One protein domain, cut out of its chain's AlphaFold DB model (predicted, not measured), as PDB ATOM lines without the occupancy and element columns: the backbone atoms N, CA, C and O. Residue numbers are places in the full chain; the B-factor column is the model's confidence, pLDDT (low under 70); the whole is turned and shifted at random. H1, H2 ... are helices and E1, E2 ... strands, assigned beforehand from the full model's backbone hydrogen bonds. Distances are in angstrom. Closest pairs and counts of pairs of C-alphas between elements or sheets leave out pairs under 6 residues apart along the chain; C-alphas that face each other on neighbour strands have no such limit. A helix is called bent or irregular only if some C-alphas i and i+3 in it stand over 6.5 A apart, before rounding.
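What this domain is: This is residues 14 to 135 of the 137 residues of an uncharacterized protein of Nitrososphaerales archaeon (UniProt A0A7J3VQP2). A six-stranded, twisted sheet curls round one helix, H2, while the short helix H3 stands up from the same face beside it. The small helix H1 and the loop of residues 41 to 57 lie toward one end of the long axis, and the loop at Ala 29 lies toward the other. The 122 printed residues hold six named strands and three named helices, along the chain E1 E2 E3 E4 H1 H2 E5 E6 H3; the sheet is mixed, in the order E1 E2 E4 E3 E5 E6, and the class is mixed, helices and strands. The whole is compact, with a radius of gyration of the C-alphas of 14.2 A, yet elongated, spanning 42 by 26 by 25 A.

How they stand to each other: In the sheet, E3, residues 58 to 66, and E4, residues 69 to 75, form a hairpin; N 62 and O 73 are 2.8 A apart, within hydrogen-bond range. E5, residues 110 to 119, is antiparallel to E3, with N 61 and O 116 at 2.9 A, and bends by 65 degrees at residue 113. E5 and the edge strand E6, residues 124 to 127, form a hairpin, with N 117 and O 126 at 2.9 A. E2, residues 36 to 40, is parallel to E4, with N 37 and O 72 at 2.8 A. The edge strand E1, residues 18 to 22, is parallel to E2, with N 19 and O 36 at 2.8 A. H2, residues 93 to 106, and H3, residues 128 to 133, are on the same face of the sheet, as two layers, helices on one face of a sheet. The closest C-alphas of H2 and E3 are those of Met 106 and Ala 66, 6.1 A apart. H3 stands up from the sheet at 87 degrees, at a height over the sheet of 7.4 A and only just over E5, on which 3 of its C-alphas fall; the closest C-alphas of the two are those of Glu 128 and Ala 115, 4.5 A apart. H2 and H3 are only just apart, 8.3 A at their closest. H1, residues 85 to 89, is not on the sheet, and it is irregular, with C-alphas 86 and 89 7.4 A apart. E4, H1 H2 and E5 make a split strand-helix-strand unit, two strands running the same way with helices between them along the chain and E3 between them in the sheet; its crossover is right-handed. In H2 and H3 every O i to N i+4 pair is within hydrogen-bond range; in H1 0 of 1 is, and 0 of 2 O i to N i+3 pairs.

Where its parts are: E5 is 25.5 A from first to last C-alpha, E3 24.5 A, H2 20.0 A and E4 19.3 A. E1 begins at C-alpha 18, (10.297, 8.319, 92.305), and H2 at C-alpha 93, (3.663, 24.671, 109.540). H3 ends at C-alpha 133, (14.780, 33.399, 104.201).

The domain as a whole: The C-alphas of Ala 29 and Tyr 50 are the two farthest apart, at 43.0 A. The printed part has no cut; the links E1 to E2 and E2 to E3 are long. Mean pLDDT of the printed part is 75.6, and it is under 70 in residues 23 to 32, 42, 49, 81 to 109 and 131 to 135.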
ATOM      1  N   ILE A  14       6.830   3.740  95.883       86.38
ATOM      2  CA  ILE A  14       7.902   3.947  94.905       86.38
ATOM      3  C   ILE A  14       7.393   3.520  93.526       86.38
ATOM      4  O   ILE A  14       6.876   2.414  93.376       86.38
ATOM      5  N   ILE A  15       7.556   4.392  92.532       88.38
ATOM      6  CA  ILE A  15       7.359   4.095  91.110       88.38
ATOM      7  C   ILE A  15       8.660   4.453  90.392       88.38
ATOM      8  O   ILE A  15       9.045   5.621  90.354       88.38
ATOM      9  N   GLY A  16       9.352   3.455  89.838       89.56
ATOM     10  CA  GLY A  16      10.682   3.659  89.257       89.56
ATOM     11  C   GLY A  16      11.672   4.186  90.303       89.56
ATOM     12  O   GLY A  16      11.884   3.545  91.329       89.56
ATOM     13  N   ASP A  17      12.246   5.365  90.057       89.88
ATOM     14  CA  ASP A  17      13.146   6.089  90.969       89.88
ATOM     15  C   ASP A  17      12.454   7.239  91.730       89.88
ATOM     16  O   ASP A  17      13.118   8.087  92.338       89.88
ATOM     17  N   THR A  18      11.117   7.271  91.697       90.62
ATOM     18  CA  THR A  18      10.297   8.319  92.305       90.62
ATOM     19  C   THR A  18       9.537   7.800  93.524       90.62
ATOM     20  O   THR A  18       8.732   6.874  93.429       90.62
ATOM     21  N   LEU A  19       9.748   8.438  94.674       88.19
ATOM     22  CA  LEU A  19       8.981   8.229  95.898       88.19
ATOM     23  C   LEU A  19       7.793   9.196  95.956       88.19
ATOM     24  O   LEU A  19       7.979  10.410  95.953       88.19
ATOM     25  N   LEU A  20       6.584   8.666  96.110       88.19
ATOM     26  CA  LEU A  20       5.375   9.425  96.417       88.19
ATOM     27  C   LEU A  20       5.056   9.306  97.908       88.19
ATOM     28  O   LEU A  20       4.875   8.195  98.415       88.19
ATOM     29  N   ILE A  21       4.953  10.436  98.608       84.75
ATOM     30  CA  ILE A  21       4.632  10.479 100.041       84.75
ATOM     31  C   ILE A  21       3.649  11.594 100.391       84.75
ATOM     32  O   ILE A  21       3.548  12.629  99.736       84.75
ATOM     33  N   HIS A  22       2.934  11.394 101.492       78.38
ATOM     34  CA  HIS A  22       2.239  12.475 102.179       78.38
ATOM     35  C   HIS A  22       3.237  13.191 103.098       78.38
ATOM     36  O   HIS A  22       4.059  12.519 103.712       78.38
ATOM     37  N   GLY A  23       3.175  14.517 103.246       64.88
ATOM     38  CA  GLY A  23       4.193  15.296 103.971       64.88
ATOM     39  C   GLY A  23       4.430  14.967 105.454       64.88
ATOM     40  O   GLY A  23       5.335  15.523 106.061       64.88
ATOM     41  N   HIS A  24       3.674  14.048 106.057       67.06
ATOM     42  CA  HIS A  24       3.953  13.516 107.400       67.06
ATOM     43  C   HIS A  24       4.399  12.048 107.413       67.06
ATOM     44  O   HIS A  24       4.808  11.539 108.460       67.06
ATOM     45  N   ALA A  25       4.338  11.363 106.269       66.50
ATOM     46  CA  ALA A  25       4.707   9.965 106.148       66.50
ATOM     47  C   ALA A  25       6.220   9.790 106.330       66.50
ATOM     48  O   ALA A  25       7.034  10.507 105.751       66.50
ATOM     49  N   ARG A  26       6.592   8.810 107.157       63.78
ATOM     50  CA  ARG A  26       7.977   8.373 107.340       63.78
ATOM     51  C   ARG A  26       8.236   7.207 106.386       63.78
ATOM     52  O   ARG A  26       7.663   6.138 106.622       63.78
ATOM     53  N   PRO A  27       9.081   7.356 105.354       62.38
ATOM     54  CA  PRO A  27       9.500   6.196 104.591       62.38
ATOM     55  C   PRO A  27      10.328   5.288 105.498       62.38
ATOM     56  O   PRO A  27      11.196   5.734 106.245       62.38
ATOM     57  N   SER A  28      10.005   4.001 105.470       55.28
ATOM     58  CA  SER A  28      10.552   2.999 106.385       55.28
ATOM     59  C   SER A  28      11.895   2.412 105.942       55.28
ATOM     60  O   SER A  28      12.433   1.566 106.647       55.28
ATOM     61  N   ALA A  29      12.442   2.832 104.798       54.25
ATOM     62  CA  ALA A  29      13.685   2.302 104.247       54.25
ATOM     63  C   ALA A  29      14.626   3.434 103.815       54.25
ATOM     64  O   ALA A  29      14.171   4.474 103.340       54.25
ATOM     65  N   LYS A  30      15.942   3.211 103.945       58.53
ATOM     66  CA  LYS A  30      16.956   4.015 103.251       58.53
ATOM     67  C   LYS A  30      16.754   3.801 101.756       58.53
ATOM     68  O   LYS A  30      16.965   2.691 101.274       58.53
ATOM     69  N   ILE A  31      16.317   4.830 101.041       63.44
ATOM     70  CA  ILE A  31      16.013   4.698  99.619       63.44
ATOM     71  C   ILE A  31      17.206   5.190  98.811       63.44
ATOM     72  O   ILE A  31      17.252   6.328  98.365       63.44
ATOM     73  N   THR A  32      18.207   4.326  98.670       65.50
ATOM     74  CA  THR A  32      19.442   4.628  97.930       65.50
ATOM     75  C   THR A  32      19.221   4.749  96.421       65.50
ATOM     76  O   THR A  32      20.065   5.297  95.723       65.50
ATOM     77  N   THR A  33      18.095   4.248  95.909       76.69
ATOM     78  CA  THR A  33      17.750   4.253  94.479       76.69
ATOM     79  C   THR A  33      16.824   5.397  94.072       76.69
ATOM     80  O   THR A  33      16.555   5.563  92.884       76.69
ATOM     81  N   VAL A  34      16.316   6.178  95.030       84.75
ATOM     82  CA  VAL A  34      15.386   7.274  94.743       84.75
ATOM     83  C   VAL A  34      16.147   8.523  94.332       84.75
ATOM     84  O   VAL A  34      17.036   8.985  95.039       84.75
ATOM     85  N   ARG A  35      15.743   9.082  93.189       88.56
ATOM     86  CA  ARG A  35      16.259  10.348  92.646       88.56
ATOM     87  C   ARG A  35      15.240  11.475  92.729       88.56
ATOM     88  O   ARG A  35      15.606  12.643  92.610       88.56
ATOM     89  N   ARG A  36      13.968  11.136  92.954       90.25
ATOM     90  CA  ARG A  36      12.882  12.104  93.073       90.25
ATOM     91  C   ARG A  36      11.921  11.768  94.200       90.25
ATOM     92  O   ARG A  36      11.490  10.631  94.348       90.25
ATOM     93  N   VAL A  37      11.514  12.783  94.947       88.06
ATOM     94  CA  VAL A  37      10.455  12.701  95.950       88.06
ATOM     95  C   VAL A  37       9.345  13.659  95.555       88.06
ATOM     96  O   VAL A  37       9.589  14.850  95.403       88.06
ATOM     97  N   ILE A  38       8.122  13.159  95.412       90.06
ATOM     98  CA  ILE A  38       6.928  13.979  95.207       90.06
ATOM     99  C   ILE A  38       6.076  13.905  96.470       90.06
ATOM    100  O   ILE A  38       5.760  12.823  96.973       90.06
ATOM    101  N   MET A  39       5.709  15.073  96.985       85.81
ATOM    102  CA  MET A  39       5.061  15.215  98.274       85.81
ATOM    103  C   MET A  39       3.772  16.021  98.184       85.81
ATOM    104  O   MET A  39       3.757  17.143  97.686       85.81
ATOM    105  N   GLY A  40       2.696  15.461  98.736       80.62
ATOM    106  CA  GLY A  40       1.448  16.185  98.992       80.62
ATOM    107  C   GLY A  40       1.345  16.698 100.434       80.62
ATOM    108  O   GLY A  40       2.279  16.575 101.222       80.62
ATOM    109  N   HIS A  41       0.167  17.201 100.815       72.56
ATOM    110  CA  HIS A  41      -0.207  17.633 102.180       72.56
ATOM    111  C   HIS A  41       0.397  18.933 102.706       72.56
ATOM    112  O   HIS A  41      -0.238  19.610 103.504       72.56
ATOM    113  N   LEU A  42       1.587  19.322 102.259       68.38
ATOM    114  CA  LEU A  42       2.215  20.532 102.788       68.38
ATOM    115  C   LEU A  42       1.486  21.819 102.387       68.38
ATOM    116  O   LEU A  42       1.662  22.824 103.058       68.38
ATOM    117  N   HIS A  43       0.654  21.788 101.340       74.94
ATOM    118  CA  HIS A  43      -0.184  22.915 100.909       74.94
ATOM    119  C   HIS A  43       0.622  24.226 100.811       74.94
ATOM    120  O   HIS A  43       0.271  25.204 101.468       74.94
ATOM    121  N   PRO A  44       1.733  24.250 100.049       74.56
ATOM    122  CA  PRO A  44       2.558  25.443  99.947       74.56
ATOM    123  C   PRO A  44       1.762  26.591  99.314       74.56
ATOM    124  O   PRO A  44       1.119  26.433  98.270       74.56
ATOM    125  N   THR A  45       1.820  27.750  99.963       75.19
ATOM    126  CA  THR A  45       1.227  28.998  99.483       75.19
ATOM    127  C   THR A  45       2.206  30.148  99.607       75.19
ATOM    128  O   THR A  45       3.057  30.141 100.497       75.19
ATOM    129  N   ILE A  46       2.035  31.166  98.774       76.19
ATOM    130  CA  ILE A  46       2.736  32.441  98.924       76.19
ATOM    131  C   ILE A  46       2.199  33.147 100.171       76.19
ATOM    132  O   ILE A  46       0.989  33.230 100.367       76.19
ATOM    133  N   ALA A  47       3.094  33.645 101.019       72.94
ATOM    134  CA  ALA A  47       2.745  34.484 102.159       72.94
ATOM    135  C   ALA A  47       3.351  35.870 101.934       72.94
ATOM    136  O   ALA A  47       4.536  36.088 102.169       72.94
ATOM    137  N   SER A  48       2.541  36.798 101.444       73.69
ATOM    138  CA  SER A  48       2.961  38.161 101.153       73.69
ATOM    139  C   SER A  48       1.801  39.102 101.426       73.69
ATOM    140  O   SER A  48       1.028  39.429 100.535       73.69
ATOM    141  N   SER A  49       1.687  39.558 102.678       69.31
ATOM    142  CA  SER A  49       0.555  40.357 103.181       69.31
ATOM    143  C   SER A  49       0.248  41.634 102.377       69.31
ATOM    144  O   SER A  49      -0.802  42.234 102.580       69.31
ATOM    145  N   TYR A  50       1.162  42.061 101.503       75.88
ATOM    146  CA  TYR A  50       1.065  43.268 100.682       75.88
ATOM    147  C   TYR A  50       0.958  42.974  99.177       75.88
ATOM    148  O   TYR A  50       1.040  43.895  98.371       75.88
ATOM    149  N   SER A  51       0.797  41.708  98.782       79.00
ATOM    150  CA  SER A  51       0.743  41.285  97.383       79.00
ATOM    151  C   SER A  51      -0.610  40.685  97.012       79.00
ATOM    152  O   SER A  51      -1.244  40.000  97.811       79.00
ATOM    153  N   ILE A  52      -1.034  40.892  95.764       82.06
ATOM    154  CA  ILE A  52      -2.276  40.318  95.220       82.06
ATOM    155  C   ILE A  52      -2.227  38.789  95.101       82.06
ATOM    156  O   ILE A  52      -3.272  38.153  95.053       82.06
ATOM    157  N   ILE A  53      -1.023  38.210  95.077       78.81
ATOM    158  CA  ILE A  53      -0.807  36.758  95.030       78.81
ATOM    159  C   ILE A  53      -0.679  36.140  96.434       78.81
ATOM    160  O   ILE A  53      -0.237  35.002  96.574       78.81
ATOM    161  N   ASP A  54      -1.023  36.873  97.499       79.56
ATOM    162  CA  ASP A  54      -1.059  36.318  98.856       79.56
ATOM    163  C   ASP A  54      -2.022  35.130  98.957       79.56
ATOM    164  O   ASP A  54      -3.178  35.195  98.544       79.56
ATOM    165  N   GLY A  55      -1.556  34.034  99.552       75.88
ATOM    166  CA  GLY A  55      -2.321  32.797  99.686       75.88
ATOM    167  C   GLY A  55      -2.409  31.963  98.407       75.88
ATOM    168  O   GLY A  55      -3.015  30.887  98.444       75.88
ATOM    169  N   GLU A  56      -1.793  32.406  97.304       83.00
ATOM    170  CA  GLU A  56      -1.762  31.636  96.063       83.00
ATOM    171  C   GLU A  56      -1.020  30.318  96.250       83.00
ATOM    172  O   GLU A  56       0.027  30.250  96.899       83.00
ATOM    173  N   ARG A  57      -1.580  29.253  95.673       86.25
ATOM    174  CA  ARG A  57      -1.004  27.906  95.737       86.25
ATOM    175  C   ARG A  57       0.152  27.800  94.760       86.25
ATOM    176  O   ARG A  57       0.032  28.212  93.607       86.25
ATOM    177  N   VAL A  58       1.225  27.158  95.199       86.44
ATOM    178  CA  VAL A  58       2.444  27.040  94.400       86.44
ATOM    179  C   VAL A  58       2.938  25.605  94.318       86.44
ATOM    180  O   VAL A  58       2.665  24.775  95.177       86.44
ATOM    181  N   TRP A  59       3.684  25.304  93.270       91.38
ATOM    182  CA  TRP A  59       4.614  24.193  93.251       91.38
ATOM    183  C   TRP A  59       5.922  24.644  93.873       91.38
ATOM    184  O   TRP A  59       6.359  25.776  93.675       91.38
ATOM    185  N   MET A  60       6.580  23.732  94.573       88.12
ATOM    186  CA  MET A  60       7.952  23.946  94.998       88.12
ATOM    187  C   MET A  60       8.809  22.806  94.492       88.12
ATOM    188  O   MET A  60       8.519  21.643  94.768       88.12
ATOM    189  N   ILE A  61       9.855  23.144  93.753       91.75
ATOM    190  CA  ILE A  61      10.802  22.178  93.216       91.75
ATOM    191  C   ILE A  61      12.165  22.541  93.782       91.75
ATOM    192  O   ILE A  61      12.674  23.633  93.543       91.75
ATOM    193  N   VAL A  62      12.742  21.633  94.557       88.88
ATOM    194  CA  VAL A  62      14.003  21.841  95.264       88.88
ATOM    195  C   VAL A  62      14.968  20.751  94.850       88.88
ATOM    196  O   VAL A  62      14.687  19.566  95.008       88.88
ATOM    197  N   LYS A  63      16.122  21.158  94.338       91.06
ATOM    198  CA  LYS A  63      17.241  20.271  94.076       91.06
ATOM    199  C   LYS A  63      18.192  20.332  95.255       91.06
ATOM    200  O   LYS A  63      18.651  21.409  95.637       91.06
ATOM    201  N   VAL A  64      18.490  19.176  95.820       86.62
ATOM    202  CA  VAL A  64      19.321  19.050  97.015       86.62
ATOM    203  C   VAL A  64      20.435  18.047  96.779       86.62
ATOM    204  O   VAL A  64      20.276  17.091  96.020       86.62
ATOM    205  N   GLU A  65      21.548  18.260  97.463       86.00
ATOM    206  CA  GLU A  65      22.624  17.290  97.588       86.00
ATOM    207  C   GLU A  65      22.613  16.715  99.008       86.00
ATOM    208  O   GLU A  65      22.578  17.453  99.998       86.00
ATOM    209  N   ALA A  66      22.639  15.388  99.109       77.25
ATOM    210  CA  ALA A  66      22.800  14.684 100.372       77.25
ATOM    211  C   ALA A  66      23.771  13.520 100.217       77.25
ATOM    212  O   ALA A  66      23.563  12.615  99.406       77.25
ATOM    213  N   SER A  67      24.839  13.541 101.017       74.38
ATOM    214  CA  SER A  67      25.868  12.492 101.018       74.38
ATOM    215  C   SER A  67      26.393  12.159  99.608       74.38
ATOM    216  O   SER A  67      26.551  10.987  99.271       74.38
ATOM    217  N   GLY A  68      26.614  13.184  98.775       78.75
ATOM    218  CA  GLY A  68      27.121  13.050  97.402       78.75
ATOM    219  C   GLY A  68      26.096  12.585  96.361       78.75
ATOM    220  O   GLY A  68      26.468  12.315  95.225       78.75
ATOM    221  N   ASN A  69      24.815  12.472  96.727       81.50
ATOM    222  CA  ASN A  69      23.737  12.126  95.805       81.50
ATOM    223  C   ASN A  69      22.801  13.315  95.600       81.50
ATOM    224  O   ASN A  69      22.414  13.993  96.554       81.50
ATOM    225  N   MET A  70      22.410  13.524  94.345       86.88
ATOM    226  CA  MET A  70      21.457  14.558  93.956       86.88
ATOM    227  C   MET A  70      20.030  14.027  94.035       86.88
ATOM    228  O   MET A  70      19.731  12.956  93.501       86.88
ATOM    229  N   LEU A  71      19.147  14.804  94.654       86.81
ATOM    230  CA  LEU A  71      17.732  14.484  94.783       86.81
ATOM    231  C   LEU A  71      16.868  15.674  94.352       86.81
ATOM    232  O   LEU A  71      17.112  16.814  94.747       86.81
ATOM    233  N   ASP A  72      15.821  15.387  93.585       90.69
ATOM    234  CA  ASP A  72      14.745  16.334  93.305       90.69
ATOM    235  C   ASP A  72      13.612  16.145  94.326       90.69
ATOM    236  O   ASP A  72      13.048  15.057  94.441       90.69
ATOM    237  N   ILE A  73      13.213  17.202  95.027       87.69
ATOM    238  CA  ILE A  73      11.978  17.229  95.814       87.69
ATOM    239  C   ILE A  73      10.960  18.118  95.120       87.69
ATOM    240  O   ILE A  73      11.231  19.277  94.827       87.69
ATOM    241  N   VAL A  74       9.763  17.582  94.921       90.88
ATOM    242  CA  VAL A  74       8.609  18.294  94.383       90.88
ATOM    243  C   VAL A  74       7.521  18.311  95.444       90.88
ATOM    244  O   VAL A  74       6.997  17.266  95.827       90.88
ATOM    245  N   VAL A  75       7.151  19.495  95.912       88.00
ATOM    246  CA  VAL A  75       5.989  19.692  96.778       88.00
ATOM    247  C   VAL A  75       4.831  20.164  95.920       88.00
ATOM    248  O   VAL A  75       4.903  21.209  95.269       88.00
ATOM    249  N   MET A  76       3.763  19.376  95.920       88.75
ATOM    250  CA  MET A  76       2.563  19.669  95.155       88.75
ATOM    251  C   MET A  76       1.688  20.697  95.885       88.75
ATOM    252  O   MET A  76       1.535  20.612  97.112       88.75
ATOM    253  N   PRO A  77       1.038  21.611  95.146       87.19
ATOM    254  CA  PRO A  77      -0.025  22.440  95.693       87.19
ATOM    255  C   PRO A  77      -1.186  21.562  96.174       87.19
ATOM    256  O   PRO A  77      -1.401  20.441  95.703       87.19
ATOM    257  N   SER A  78      -1.985  22.082  97.104       82.12
ATOM    258  CA  SER A  78      -3.230  21.418  97.490       82.12
ATOM    259  C   SER A  78      -4.184  21.351  96.300       82.12
ATOM    260  O   SER A  78      -4.349  22.335  95.583       82.12
ATOM    261  N   PHE A  79      -4.855  20.218  96.085       79.19
ATOM    262  CA  PHE A  79      -5.852  20.117  95.011       79.19
ATOM    263  C   PHE A  79      -7.082  20.996  95.299       79.19
ATOM    264  O   PHE A  79      -7.599  21.681  94.418       79.19
ATOM    265  N   ASN A  80      -7.519  21.025  96.561       79.00
ATOM    266  CA  ASN A  80      -8.708  21.749  96.990       79.00
ATOM    267  C   ASN A  80      -8.412  23.236  97.276       79.00
ATOM    268  O   ASN A  80      -7.739  23.561  98.257       79.00
ATOM    269  N   ARG A  81      -9.002  24.133  96.470       69.62
ATOM    270  CA  ARG A  81      -8.901  25.602  96.608       69.62
ATOM    271  C   ARG A  81      -9.471  26.171  97.913       69.62
ATOM    272  O   ARG A  81      -9.133  27.285  98.284       69.62
ATOM    273  N   TYR A  82     -10.337  25.433  98.605       66.81
ATOM    274  CA  TYR A  82     -10.982  25.891  99.839       66.81
ATOM    275  C   TYR A  82     -10.161  25.573 101.095       66.81
ATOM    276  O   TYR A  82     -10.389  26.155 102.153       66.81
ATOM    277  N   MET A  83      -9.168  24.684 100.989       59.75
ATOM    278  CA  MET A  83      -8.323  24.297 102.124       59.75
ATOM    279  C   MET A  83      -7.302  25.368 102.522       59.75
ATOM    280  O   MET A  83      -6.772  25.326 103.632       59.75
ATOM    281  N   THR A  84      -7.017  26.320 101.638       55.78
ATOM    282  CA  THR A  84      -6.027  27.389 101.831       55.78
ATOM    283  C   THR A  84      -6.551  28.537 102.700       55.78
ATOM    284  O   THR A  84      -5.813  29.037 103.546       55.78
ATOM    285  N   MET A  85      -7.837  28.902 102.597       49.41
ATOM    286  CA  MET A  85      -8.417  30.000 103.396       49.41
ATOM    287  C   MET A  85      -8.460  29.711 104.904       49.41
ATOM    288  O   MET A  85      -8.279  30.626 105.707       49.41
ATOM    289  N   LEU A  86      -8.663  28.451 105.302       49.25
ATOM    290  CA  LEU A  86      -8.748  28.059 106.716       49.25
ATOM    291  C   LEU A  86      -7.379  28.047 107.422       49.25
ATOM    292  O   LEU A  86      -7.314  28.182 108.643       49.25
ATOM    293  N   HIS A  87      -6.277  27.955 106.670       50.78
ATOM    294  CA  HIS A  87      -4.916  27.873 107.213       50.78
ATOM    295  C   HIS A  87      -4.223  29.234 107.392       50.78
ATOM    296  O   HIS A  87      -3.075  29.268 107.835       50.78
ATOM    297  N   ARG A  88      -4.925  30.365 107.190       51.19
ATOM    298  CA  ARG A  88      -4.414  31.727 107.479       51.19
ATOM    299  C   ARG A  88      -3.861  31.908 108.906       51.19
ATOM    300  O   ARG A  88      -3.093  32.838 109.144       51.19
ATOM    301  N   ARG A  89      -4.230  31.027 109.849       45.25
ATOM    302  CA  ARG A  89      -3.767  31.026 111.251       45.25
ATOM    303  C   ARG A  89      -2.533  30.148 111.533       45.25
ATOM    304  O   ARG A  89      -1.954  30.284 112.601       45.25
ATOM    305  N   SER A  90      -2.094  29.289 110.607       46.25
ATOM    306  CA  SER A  90      -0.947  28.376 110.788       46.25
ATOM    307  C   SER A  90       0.202  28.745 109.841       46.25
ATOM    308  O   SER A  90       0.617  27.965 108.988       46.25
ATOM    309  N   LYS A  91       0.711  29.976 109.966       50.50
ATOM    310  CA  LYS A  91       1.713  30.555 109.049       50.50
ATOM    311  C   LYS A  91       3.096  29.874 109.068       50.50
ATOM    312  O   LYS A  91       3.906  30.159 108.197       50.50
ATOM    313  N   HIS A  92       3.366  28.959 110.005       48.59
ATOM    314  CA  HIS A  92       4.688  28.334 110.191       48.59
ATOM    315  C   HIS A  92       4.765  26.829 109.873       48.59
ATOM    316  O   HIS A  92       5.853  26.253 109.943       48.59
ATOM    317  N   SER A  93       3.660  26.146 109.547       52.44
ATOM    318  CA  SER A  93       3.663  24.671 109.540       52.44
ATOM    319  C   SER A  93       4.174  24.044 108.237       52.44
ATOM    320  O   SER A  93       4.931  23.082 108.288       52.44
ATOM    321  N   SER A  94       3.847  24.580 107.063       55.84
ATOM    322  CA  SER A  94       4.132  23.914 105.780       55.84
ATOM    323  C   SER A  94       5.620  23.802 105.437       55.84
ATOM    324  O   SER A  94       6.092  22.726 105.068       55.84
ATOM    325  N   ILE A  95       6.376  24.892 105.594       60.38
ATOM    326  CA  ILE A  95       7.812  24.919 105.279       60.38
ATOM    327  C   ILE A  95       8.602  24.170 106.356       60.38
ATOM    328  O   ILE A  95       9.440  23.336 106.030       60.38
ATOM    329  N   SER A  96       8.269  24.349 107.636       61.06
ATOM    330  CA  SER A  96       8.896  23.582 108.720       61.06
ATOM    331  C   SER A  96       8.621  22.077 108.607       61.06
ATOM    332  O   SER A  96       9.510  21.268 108.871       61.06
ATOM    333  N   ASN A  97       7.428  21.671 108.163       62.41
ATOM    334  CA  ASN A  97       7.099  20.273 107.893       62.41
ATOM    335  C   ASN A  97       7.882  19.733 106.694       62.41
ATOM    336  O   ASN A  97       8.448  18.648 106.795       62.41
ATOM    337  N   MET A  98       8.002  20.504 105.608       65.56
ATOM    338  CA  MET A  98       8.865  20.157 104.476       65.56
ATOM    339  C   MET A  98      10.300  19.907 104.934       65.56
ATOM    340  O   MET A  98      10.839  18.835 104.692       65.56
ATOM    341  N   ILE A  99      10.885  20.853 105.669       62.75
ATOM    342  CA  ILE A  99      12.255  20.784 106.187       62.75
ATOM    343  C   ILE A  99      12.444  19.560 107.065       62.75
ATOM    344  O   ILE A  99      13.447  18.856 106.961       62.75
ATOM    345  N   GLN A 100      11.482  19.295 107.948       65.69
ATOM    346  CA  GLN A 100      11.519  18.114 108.790       65.69
ATOM    347  C   GLN A 100      11.504  16.841 107.957       65.69
ATOM    348  O   GLN A 100      12.243  15.916 108.283       65.69
ATOM    349  N   VAL A 101      10.712  16.777 106.886       66.31
ATOM    350  CA  VAL A 101      10.760  15.626 105.987       66.31
ATOM    351  C   VAL A 101      12.101  15.556 105.267       66.31
ATOM    352  O   VAL A 101      12.719  14.502 105.302       66.31
ATOM    353  N   LEU A 102      12.612  16.659 104.718       64.25
ATOM    354  CA  LEU A 102      13.914  16.705 104.047       64.25
ATOM    355  C   LEU A 102      15.051  16.190 104.945       64.25
ATOM    356  O   LEU A 102      15.791  15.283 104.563       64.25
ATOM    357  N   ARG A 103      15.120  16.682 106.187       68.00
ATOM    358  CA  ARG A 103      16.079  16.225 107.208       68.00
ATOM    359  C   ARG A 103      15.876  14.754 107.588       68.00
ATOM    360  O   ARG A 103      16.846  14.047 107.845       68.00
ATOM    361  N   ARG A 104      14.629  14.276 107.644       66.88
ATOM    362  CA  ARG A 104      14.309  12.870 107.967       66.88
ATOM    363  C   ARG A 104      14.654  11.915 106.826       66.88
ATOM    364  O   ARG A 104      15.070  10.798 107.107       66.88
ATOM    365  N   LEU A 105      14.469  12.334 105.576       62.38
ATOM    366  CA  LEU A 105      14.758  11.527 104.392       62.38
ATOM    367  C   LEU A 105      16.258  11.333 104.189       62.38
ATOM    368  O   LEU A 105      16.681  10.257 103.780       62.38
ATOM    369  N   MET A 106      17.047  12.371 104.463       60.62
ATOM    370  CA  MET A 106      18.409  12.453 103.936       60.62
ATOM    371  C   MET A 106      19.494  12.725 104.983       60.62
ATOM    372  O   MET A 106      20.672  12.806 104.648       60.62
ATOM    373  N   GLY A 107      19.125  12.828 106.261       62.88
ATOM    374  CA  GLY A 107      20.063  13.072 107.355       62.88
ATOM    375  C   GLY A 107      20.364  14.556 107.585       62.88
ATOM    376  O   GLY A 107      19.691  15.446 107.070       62.88
ATOM    377  N   LYS A 108      21.356  14.831 108.444       62.31
ATOM    378  CA  LYS A 108      21.674  16.193 108.916       62.31
ATOM    379  C   LYS A 108      22.441  17.052 107.896       62.31
ATOM    380  O   LYS A 108      22.355  18.272 107.991       62.31
ATOM    381  N   ASN A 109      23.141  16.439 106.938       67.75
ATOM    382  CA  ASN A 109      23.960  17.133 105.937       67.75
ATOM    383  C   ASN A 109      23.207  17.199 104.606       67.75
ATOM    384  O   ASN A 109      23.374  16.334 103.748       67.75
ATOM    385  N   LEU A 110      22.351  18.208 104.482       73.75
ATOM    386  CA  LEU A 110      21.558  18.483 103.292       73.75
ATOM    387  C   LEU A 110      21.893  19.885 102.803       73.75
ATOM    388  O   LEU A 110      21.686  20.852 103.537       73.75
ATOM    389  N   THR A 111      22.349  19.979 101.560       84.12
ATOM    390  CA  THR A 111      22.628  21.258 100.905       84.12
ATOM    391  C   THR A 111      21.559  21.511  99.852       84.12
ATOM    392  O   THR A 111      21.333  20.682  98.972       84.12
ATOM    393  N   ILE A 112      20.867  22.647  99.949       85.44
ATOM    394  CA  ILE A 112      19.970  23.099  98.882       85.44
ATOM    395  C   ILE A 112      20.855  23.640  97.764       85.44
ATOM    396  O   ILE A 112      21.583  24.604  97.972       85.44
ATOM    397  N   MET A 113      20.797  23.012  96.592       90.38
ATOM    398  CA  MET A 113      21.596  23.423  95.441       90.38
ATOM    399  C   MET A 113      20.875  24.450  94.583       90.38
ATOM    400  O   MET A 113      21.497  25.363  94.050       90.38
ATOM    401  N   LYS A 114      19.567  24.265  94.405       92.50
ATOM    402  CA  LYS A 114      18.717  25.171  93.634       92.50
ATOM    403  C   LYS A 114      17.271  24.980  94.035       92.50
ATOM    404  O   LYS A 114      16.873  23.853  94.346       92.50
ATOM    405  N   ALA A 115      16.467  26.027  93.954       91.06
ATOM    406  CA  ALA A 115      15.032  25.865  94.069       91.06
ATOM    407  C   ALA A 115      14.265  26.772  93.119       91.06
ATOM    408  O   ALA A 115      14.769  27.776  92.630       91.06
ATOM    409  N   VAL A 116      13.022  26.393  92.855       93.38
ATOM    410  CA  VAL A 116      12.066  27.237  92.156       93.38
ATOM    411  C   VAL A 116      10.691  27.073  92.786       93.38
ATOM    412  O   VAL A 116      10.253  25.960  93.100       93.38
ATOM    413  N   VAL A 117      10.022  28.202  92.980       89.88
ATOM    414  CA  VAL A 117       8.627  28.274  93.403       89.88
ATOM    415  C   VAL A 117       7.814  28.753  92.210       89.88
ATOM    416  O   VAL A 117       8.103  29.810  91.648       89.88
ATOM    417  N   LEU A 118       6.826  27.958  91.809       92.94
ATOM    418  CA  LEU A 118       6.022  28.201  90.612       92.94
ATOM    419  C   LEU A 118       4.555  28.357  90.990       92.94
ATOM    420  O   LEU A 118       4.030  27.563  91.765       92.94
ATOM    421  N   THR A 119       3.856  29.310  90.399       90.25
ATOM    422  CA  THR A 119       2.387  29.338  90.414       90.25
ATOM    423  C   THR A 119       1.808  28.206  89.558       90.25
ATOM    424  O   THR A 119       2.519  27.491  88.848       90.25
ATOM    425  N   LEU A 120       0.490  27.999  89.634       90.44
ATOM    426  CA  LEU A 120      -0.188  26.936  88.879       90.44
ATOM    427  C   LEU A 120      -0.139  27.130  87.356       90.44
ATOM    428  O   LEU A 120      -0.244  26.147  86.630       90.44
ATOM    429  N   ASP A 121       0.021  28.369  86.892       91.94
ATOM    430  CA  ASP A 121       0.204  28.727  85.479       91.94
ATOM    431  C   ASP A 121       1.674  28.635  85.018       91.94
ATOM    432  O   ASP A 121       1.961  28.840  83.842       91.94
ATOM    433  N   GLY A 122       2.599  28.299  85.925       91.75
ATOM    434  CA  GLY A 122       4.021  28.138  85.632       91.75
ATOM    435  C   GLY A 122       4.872  29.396  85.810       91.75
ATOM    436  O   GLY A 122       6.075  29.330  85.555       91.75
ATOM    437  N   SER A 123       4.309  30.518  86.271       93.12
ATOM    438  CA  SER A 123       5.102  31.719  86.569       93.12
ATOM    439  C   SER A 123       6.052  31.485  87.750       93.12
ATOM    440  O   SER A 123       5.683  30.895  88.766       93.12
ATOM    441  N   ILE A 124       7.295  31.961  87.634       93.88
ATOM    442  CA  ILE A 124       8.296  31.862  88.704       93.88
ATOM    443  C   ILE A 124       8.076  33.000  89.698       93.88
ATOM    444  O   ILE A 124       8.113  34.169  89.326       93.88
ATOM    445  N   VAL A 125       7.879  32.652  90.968       89.06
ATOM    446  CA  VAL A 125       7.598  33.605  92.059       89.06
ATOM    447  C   VAL A 125       8.603  33.521  93.207       89.06
ATOM    448  O   VAL A 125       8.493  34.264  94.179       89.06
ATOM    449  N   GLY A 126       9.577  32.618  93.112       87.69
ATOM    450  CA  GLY A 126      10.619  32.462  94.115       87.69
ATOM    451  C   GLY A 126      11.679  31.441  93.719       87.69
ATOM    452  O   GLY A 126      11.519  30.676  92.763       87.69
ATOM    453  N   ASP A 127      12.751  31.438  94.494       90.12
ATOM    454  CA  ASP A 127      13.994  30.697  94.284       90.12
ATOM    455  C   ASP A 127      14.522  30.109  95.614       90.12
ATOM    456  O   ASP A 127      13.831  30.102  96.638       90.12
ATOM    457  N   GLU A 128      15.761  29.615  95.627       85.50
ATOM    458  CA  GLU A 128      16.431  29.151  96.847       85.50
ATOM    459  C   GLU A 128      16.499  30.210  97.954       85.50
ATOM    460  O   GLU A 128      16.333  29.861  99.122       85.50
ATOM    461  N   ASN A 129      16.677  31.490  97.621       82.06
ATOM    462  CA  ASN A 129      16.754  32.563  98.612       82.06
ATOM    463  C   ASN A 129      15.409  32.755  99.310       82.06
ATOM    464  O   ASN A 129      15.356  32.932 100.526       82.06
ATOM    465  N   THR A 130      14.322  32.647  98.546       77.12
ATOM    466  CA  THR A 130      12.945  32.708  99.054       77.12
ATOM    467  C   THR A 130      12.680  31.586 100.057       77.12
ATOM    468  O   THR A 130      12.042  31.793 101.087       77.12
ATOM    469  N   ILE A 131      13.204  30.394  99.774       69.69
ATOM    470  CA  ILE A 131      13.127  29.252 100.680       69.69
ATOM    471  C   ILE A 131      13.986  29.524 101.918       69.69
ATOM    472  O   ILE A 131      13.449  29.488 103.016       69.69
ATOM    473  N   ILE A 132      15.268  29.872 101.765       65.44
ATOM    474  CA  ILE A 132      16.235  30.071 102.863       65.44
ATOM    475  C   ILE A 132      15.839  31.210 103.815       65.44
ATOM    476  O   ILE A 132      16.039  31.082 105.019       65.44
ATOM    477  N   GLN A 133      15.239  32.301 103.335       57.53
ATOM    478  CA  GLN A 133      14.780  33.399 104.201       57.53
ATOM    479  C   GLN A 133      13.748  32.947 105.241       57.53
ATOM    480  O   GLN A 133      13.715  33.483 106.345       57.53
ATOM    481  N   VAL A 134      12.962  31.912 104.938       55.03
ATOM    482  CA  VAL A 134      12.035  31.302 105.903       55.03
ATOM    483  C   VAL A 134      12.761  30.401 106.920       55.03
ATOM    484  O   VAL A 134      12.192  30.059 107.950       55.03
ATOM    485  N   TYR A 135      14.015  30.012 106.660       46.03
ATOM    486  CA  TYR A 135      14.816  29.112 107.509       46.03
ATOM    487  C   TYR A 135      15.648  29.866 108.549       46.03
ATOM    488  O   TYR A 135      16.083  29.255 109.523       46.03
TER     489      TYR A 135